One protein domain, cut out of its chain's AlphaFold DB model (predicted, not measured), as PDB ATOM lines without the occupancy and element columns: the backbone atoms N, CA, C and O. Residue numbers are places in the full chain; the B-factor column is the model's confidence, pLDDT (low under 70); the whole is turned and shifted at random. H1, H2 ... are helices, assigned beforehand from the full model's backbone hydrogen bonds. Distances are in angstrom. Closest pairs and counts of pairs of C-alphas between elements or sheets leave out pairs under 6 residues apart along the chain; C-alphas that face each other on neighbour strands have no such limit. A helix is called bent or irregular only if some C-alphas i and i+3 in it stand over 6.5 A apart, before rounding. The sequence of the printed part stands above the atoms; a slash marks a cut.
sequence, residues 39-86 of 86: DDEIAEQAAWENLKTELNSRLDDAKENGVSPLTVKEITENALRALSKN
ATOM      1  N   ASP A  39     -16.130 -39.644  27.311       61.72
ATOM      2  CA  ASP A  39     -14.884 -39.266  26.634       61.72
ATOM      3  C   ASP A  39     -14.785 -37.735  26.489       61.72
ATOM      4  O   ASP A  39     -13.695 -37.180  26.576       61.72
ATOM      5  N   ASP A  40     -15.933 -37.053  26.409       62.12
ATOM      6  CA  ASP A  40     -16.071 -35.598  26.458       62.12
ATOM      7  C   ASP A  40     -15.572 -34.958  27.765       62.12
ATOM      8  O   ASP A  40     -14.885 -33.948  27.702       62.12
ATOM      9  N   GLU A  41     -15.838 -35.529  28.948       67.19
ATOM     10  CA  GLU A  41     -15.335 -34.989  30.228       67.19
ATOM     11  C   GLU A  41     -13.819 -35.189  30.358       67.19
ATOM     12  O   GLU A  41     -13.105 -34.356  30.919       67.19
ATOM     13  N   ILE A  42     -13.305 -36.303  29.829       69.12
ATOM     14  CA  ILE A  42     -11.865 -36.583  29.798       69.12
ATOM     15  C   ILE A  42     -11.173 -35.641  28.804       69.12
ATOM     16  O   ILE A  42     -10.116 -35.090  29.114       69.12
ATOM     17  N   ALA A  43     -11.779 -35.422  27.636       72.25
ATOM     18  CA  ALA A  43     -11.301 -34.489  26.625       72.25
ATOM     19  C   ALA A  43     -11.374 -33.033  27.107       72.25
ATOM     20  O   ALA A  43     -10.431 -32.277  26.883       72.25
ATOM     21  N   GLU A  44     -12.438 -32.646  27.812       78.19
ATOM     22  CA  GLU A  44     -12.595 -31.318  28.409       78.19
ATOM     23  C   GLU A  44     -11.546 -31.079  29.497       78.19
ATOM     24  O   GLU A  44     -10.868 -30.052  29.482       78.19
ATOM     25  N   GLN A  45     -11.323 -32.052  30.386       80.06
ATOM     26  CA  GLN A  45     -10.273 -31.946  31.397       80.06
ATOM     27  C   GLN A  45      -8.879 -31.860  30.757       80.06
ATOM     28  O   GLN A  45      -8.044 -31.074  31.206       80.06
ATOM     29  N   ALA A  46      -8.616 -32.628  29.696       79.75
ATOM     30  CA  ALA A  46      -7.356 -32.552  28.960       79.75
ATOM     31  C   ALA A  46      -7.183 -31.191  28.259       79.75
ATOM     32  O   ALA A  46      -6.105 -30.599  28.315       79.75
ATOM     33  N   ALA A  47      -8.242 -30.660  27.644       83.19
ATOM     34  CA  ALA A  47      -8.239 -29.332  27.036       83.19
ATOM     35  C   ALA A  47      -7.997 -28.231  28.079       83.19
ATOM     36  O   ALA A  47      -7.238 -27.295  27.825       83.19
ATOM     37  N   TRP A  48      -8.582 -28.371  29.270       85.00
ATOM     38  CA  TRP A  48      -8.383 -27.455  30.388       85.00
ATOM     39  C   TRP A  48      -6.936 -27.444  30.891       85.00
ATOM     40  O   TRP A  48      -6.350 -26.373  31.059       85.00
ATOM     41  N   GLU A  49      -6.324 -28.616  31.080       88.31
ATOM     42  CA  GLU A  49      -4.920 -28.703  31.499       88.31
ATOM     43  C   GLU A  49      -3.959 -28.163  30.425       88.31
ATOM     44  O   GLU A  49      -2.997 -27.459  30.750       88.31
ATOM     45  N   ASN A  50      -4.248 -28.406  29.142       87.88
ATOM     46  CA  ASN A  50      -3.475 -27.839  28.033       87.88
ATOM     47  C   ASN A  50      -3.553 -26.307  28.018       87.88
ATOM     48  O   ASN A  50      -2.523 -25.636  27.921       87.88
ATOM     49  N   LEU A  51      -4.755 -25.744  28.178       91.00
ATOM     50  CA  LEU A  51      -4.952 -24.298  28.258       91.00
ATOM     51  C   LEU A  51      -4.190 -23.699  29.443       91.00
ATOM     52  O   LEU A  51      -3.516 -22.680  29.304       91.00
ATOM     53  N   LYS A  52      -4.269 -24.338  30.611       91.81
ATOM     54  CA  LYS A  52      -3.577 -23.885  31.818       91.81
ATOM     55  C   LYS A  52      -2.059 -23.890  31.643       91.81
ATOM     56  O   LYS A  52      -1.395 -22.957  32.087       91.81
ATOM     57  N   THR A  53      -1.520 -24.913  30.986       92.81
ATOM     58  CA  THR A  53      -0.086 -25.022  30.693       92.81
ATOM     59  C   THR A  53       0.378 -23.890  29.780       92.81
ATOM     60  O   THR A  53       1.329 -23.189  30.114       92.81
ATOM     61  N   GLU A  54      -0.344 -23.647  28.685       90.75
ATOM     62  CA  GLU A  54      -0.048 -22.559  27.745       90.75
ATOM     63  C   GLU A  54      -0.128 -21.180  28.423       90.75
ATOM     64  O   GLU A  54       0.749 -20.335  28.252       90.75
ATOM     65  N   LEU A  55      -1.158 -20.948  29.243       89.50
ATOM     66  CA  LEU A  55      -1.320 -19.686  29.965       89.50
ATOM     67  C   LEU A  55      -0.225 -19.465  31.010       89.50
ATOM     68  O   LEU A  55       0.249 -18.339  31.150       89.50
ATOM     69  N   ASN A  56       0.191 -20.512  31.724       89.50
ATOM     70  CA  ASN A  56       1.298 -20.413  32.674       89.50
ATOM     71  C   ASN A  56       2.616 -20.103  31.961       89.50
ATOM     72  O   ASN A  56       3.318 -19.199  32.399       89.50
ATOM     73  N   SER A  57       2.899 -20.764  30.831       88.56
ATOM     74  CA  SER A  57       4.080 -20.449  30.013       88.56
ATOM     75  C   SER A  57       4.096 -18.973  29.614       88.56
ATOM     76  O   SER A  57       5.084 -18.285  29.837       88.56
ATOM     77  N   ARG A  58       2.969 -18.442  29.120       85.44
ATOM     78  CA  ARG A  58       2.855 -17.019  28.755       85.44
ATOM     79  C   ARG A  58       2.998 -16.078  29.942       85.44
ATOM     80  O   ARG A  58       3.495 -14.967  29.783       85.44
ATOM     81  N   LEU A  59       2.507 -16.479  31.111       85.50
ATOM     82  CA  LEU A  59       2.641 -15.689  32.329       85.50
ATOM     83  C   LEU A  59       4.108 -15.598  32.751       85.50
ATOM     84  O   LEU A  59       4.556 -14.528  33.153       85.50
ATOM     85  N   ASP A  60       4.837 -16.705  32.663       85.88
ATOM     86  CA  ASP A  60       6.254 -16.752  32.998       85.88
ATOM     87  C   ASP A  60       7.083 -15.975  31.961       85.88
ATOM     88  O   ASP A  60       7.863 -15.105  32.352       85.88
ATOM     89  N   ASP A  61       6.784 -16.118  30.666       81.94
ATOM     90  CA  ASP A  61       7.381 -15.303  29.598       81.94
ATOM     91  C   ASP A  61       7.136 -13.801  29.806       81.94
ATOM     92  O   ASP A  61       8.038 -12.986  29.612       81.94
ATOM     93  N   ALA A  62       5.922 -13.415  30.215       78.50
ATOM     94  CA  ALA A  62       5.564 -12.023  30.479       78.50
ATOM     95  C   ALA A  62       6.220 -11.472  31.755       78.50
ATOM     96  O   ALA A  62       6.517 -10.278  31.821       78.50
ATOM     97  N   LYS A  63       6.455 -12.311  32.771       79.88
ATOM     98  CA  LYS A  63       7.213 -11.917  33.969       79.88
ATOM     99  C   LYS A  63       8.686 -11.690  33.646       79.88
ATOM    100  O   LYS A  63       9.265 -10.750  34.180       79.88
ATOM    101  N   GLU A  64       9.279 -12.533  32.804       76.88
ATOM    102  CA  GLU A  64      10.701 -12.447  32.457       76.88
ATOM    103  C   GLU A  64      10.995 -11.359  31.417       76.88
ATOM    104  O   GLU A  64      11.940 -10.588  31.583       76.88
ATOM    105  N   ASN A  65      10.178 -11.257  30.366       72.12
ATOM    106  CA  ASN A  65      10.437 -10.377  29.219       72.12
ATOM    107  C   ASN A  65       9.596  -9.089  29.222       72.12
ATOM    108  O   ASN A  65       9.826  -8.197  28.403       72.12
ATOM    109  N   GLY A  66       8.640  -8.964  30.147       70.69
ATOM    110  CA  GLY A  66       7.741  -7.816  30.233       70.69
ATOM    111  C   GLY A  66       6.747  -7.729  29.068       70.69
ATOM    112  O   GLY A  66       6.570  -8.655  28.278       70.69
ATOM    113  N   VAL A  67       6.056  -6.589  28.968       68.69
ATOM    114  CA  VAL A  67       5.133  -6.307  27.859       68.69
ATOM    115  C   VAL A  67       5.909  -5.662  26.717       68.69
ATOM    116  O   VAL A  67       6.679  -4.727  26.940       68.69
ATOM    117  N   SER A  68       5.687  -6.135  25.488       68.81
ATOM    118  CA  SER A  68       6.307  -5.539  24.304       68.81
ATOM    119  C   SER A  68       5.940  -4.051  24.190       68.81
ATOM    120  O   SER A  68       4.755  -3.715  24.259       68.81
ATOM    121  N   PRO A  69       6.919  -3.155  23.980       74.44
ATOM    122  CA  PRO A  69       6.669  -1.726  23.798       74.44
ATOM    123  C   PRO A  69       6.100  -1.394  22.410       74.44
ATOM    124  O   PRO A  69       5.777  -0.238  22.144       74.44
ATOM    125  N   LEU A  70       6.010  -2.382  21.513       77.50
ATOM    126  CA  LEU A  70       5.522  -2.185  20.155       77.50
ATOM    127  C   LEU A  70       4.016  -1.948  20.148       77.50
ATOM    128  O   LEU A  70       3.235  -2.655  20.790       77.50
ATOM    129  N   THR A  71       3.597  -0.980  19.346       79.19
ATOM    130  CA  THR A  71       2.178  -0.744  19.104       79.19
ATOM    131  C   THR A  71       1.584  -1.873  18.263       79.19
ATOM    132  O   THR A  71       2.265  -2.507  17.453       79.19
ATOM    133  N   VAL A  72       0.273  -2.098  18.390       78.50
ATOM    134  CA  VAL A  72      -0.460  -3.107  17.599       78.50
ATOM    135  C   VAL A  72      -0.195  -2.952  16.093       78.50
ATOM    136  O   VAL A  72      -0.083  -3.945  15.373       78.50
ATOM    137  N   LYS A  73      -0.024  -1.712  15.615       79.25
ATOM    138  CA  LYS A  73       0.269  -1.414  14.210       79.25
ATOM    139  C   LYS A  73       1.658  -1.907  13.787       79.25
ATOM    140  O   LYS A  73       1.774  -2.551  12.749       79.25
ATOM    141  N   GLU A  74       2.684  -1.669  14.600       80.69
ATOM    142  CA  GLU A  74       4.063  -2.107  14.330       80.69
ATOM    143  C   GLU A  74       4.208  -3.629  14.407       80.69
ATOM    144  O   GLU A  74       4.907  -4.226  13.588       80.69
ATOM    145  N   ILE A  75       3.502  -4.276  15.342       83.31
ATOM    146  CA  ILE A  75       3.435  -5.743  15.427       83.31
ATOM    147  C   ILE A  75       2.834  -6.313  14.137       83.31
ATOM    148  O   ILE A  75       3.381  -7.251  13.556       83.31
ATOM    149  N   THR A  76       1.743  -5.712  13.656       81.94
ATOM    150  CA  THR A  76       1.062  -6.151  12.430       81.94
ATOM    151  C   THR A  76       1.938  -5.952  11.190       81.94
ATOM    152  O   THR A  76       2.060  -6.862  10.370       81.94
ATOM    153  N   GLU A  77       2.602  -4.799  11.061       83.88
ATOM    154  CA  GLU A  77       3.528  -4.528   9.952       83.88
ATOM    155  C   GLU A  77       4.743  -5.468   9.963       83.88
ATOM    156  O   GLU A  77       5.144  -5.960   8.906       83.88
ATOM    157  N   ASN A  78       5.306  -5.782  11.135       81.62
ATOM    158  CA  ASN A  78       6.399  -6.749  11.251       81.62
ATOM    159  C   ASN A  78       5.959  -8.174  10.894       81.62
ATOM    160  O   ASN A  78       6.681  -8.862  10.174       81.62
ATOM    161  N   ALA A  79       4.772  -8.604  11.334       83.75
ATOM    162  CA  ALA A  79       4.228  -9.916  10.988       83.75
ATOM    163  C   ALA A  79       3.984 -10.051   9.473       83.75
ATOM    164  O   ALA A  79       4.383 -11.045   8.868       83.75
ATOM    165  N   LEU A  80       3.407  -9.022   8.838       82.31
ATOM    166  CA  LEU A  80       3.200  -8.974   7.385       82.31
ATOM    167  C   LEU A  80       4.523  -9.008   6.609       82.31
ATOM    168  O   LEU A  80       4.643  -9.725   5.615       82.31
ATOM    169  N   ARG A  81       5.542  -8.279   7.077       81.88
ATOM    170  CA  ARG A  81       6.886  -8.311   6.477       81.88
ATOM    171  C   ARG A  81       7.540  -9.684   6.604       81.88
ATOM    172  O   ARG A  81       8.153 -10.134   5.637       81.88
ATOM    173  N   ALA A  82       7.404 -10.339   7.758       81.62
ATOM    174  CA  ALA A  82       7.926 -11.683   7.994       81.62
ATOM    175  C   ALA A  82       7.250 -12.730   7.092       81.62
ATOM    176  O   ALA A  82       7.938 -13.566   6.519       81.62
ATOM    177  N   LEU A  83       5.930 -12.633   6.898       76.00
ATOM    178  CA  LEU A  83       5.171 -13.501   5.992       76.00
ATOM    179  C   LEU A  83       5.526 -13.288   4.513       76.00
ATOM    180  O   LEU A  83       5.528 -14.251   3.761       76.00
ATOM    181  N   SER A  84       5.859 -12.062   4.091       71.81
ATOM    182  CA  SER A  84       6.248 -11.778   2.694       71.81
ATOM    183  C   SER A  84       7.681 -12.192   2.330       71.81
ATOM    184  O   SER A  84       8.063 -12.114   1.165       71.81
ATOM    185  N   LYS A  85       8.497 -12.561   3.326       59.53
ATOM    186  CA  LYS A  85       9.894 -12.985   3.140       59.53
ATOM    187  C   LYS A  85      10.060 -14.501   2.971       59.53
ATOM    188  O   LYS A  85      11.192 -14.928   2.754       59.53
ATOM    189  N   ASN A  86       8.971 -15.269   3.069       48.50
ATOM    190  CA  ASN A  86       8.916 -16.693   2.730       48.50
ATOM    191  C   ASN A  86       8.376 -16.899   1.315       48.50
ATOM    192  O   ASN A  86       7.407 -16.196   0.955       48.50
TER     193      ASN A  86
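Overview. This is residues 39 to 86 of the 86 residues of the protein "Antitoxin ParD" of Leucothrix pacifica (UniProt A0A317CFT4). One long helix, H1, makes most of the length, and after a short link the shorter helix H2 turns off in another direction, the two making an open L with a gap at its corner. The helices are apart, no core forms between them, and residues 39 to 86 stand free. The printed part has 48 residues with two named helices, H1 then H2, and no named strand; its class is all helix. It is extended, with a radius of gyration of the C-alphas of 16.5 A, and only just elongated, spanning 43 by 28 by 16 A.

Along the chain. Find C-alpha 39 at (-14.884, -39.266, 26.634); from there H1, residues 39 to 65, runs 38.5 A to C-alpha 65 at (10.437, -10.377, 29.219). Then look for C-alpha 72 at (-0.460, -3.107, 17.599), where H2, residues 72 to 83, begins; it runs 16.6 A to C-alpha 83 at (5.171, -13.501, 5.992). Neither helix is bent.

Arrangement. Start from H1, whose N-to-C direction is (0.68, 0.72, 0.10), and compare it with H2, whose direction is (0.38, -0.65, -0.65). H1 and H2 are apart, with no C-alpha of the one within 8 A of the other. Look between them at residues 66 to 71, a short link of 6 residues. In both H1 and H2 you will find each O i to N i+4 pair within hydrogen-bond range.

Size, cuts and confidence. The two C-alphas farthest apart are those of Asp 39 and Glu 74, at 43.5 A. The C-alphas of Asp 39 and Asn 86, the first and last printed, are 40.6 A apart. The printed part has no cut, and Asn 86 is the chain's last residue. Read the B-factor column for the model's confidence: the mean pLDDT of the printed part is 78.9, and 8 residues are under 70, namely 39 to 42, 67 to 68 and 85 to 86.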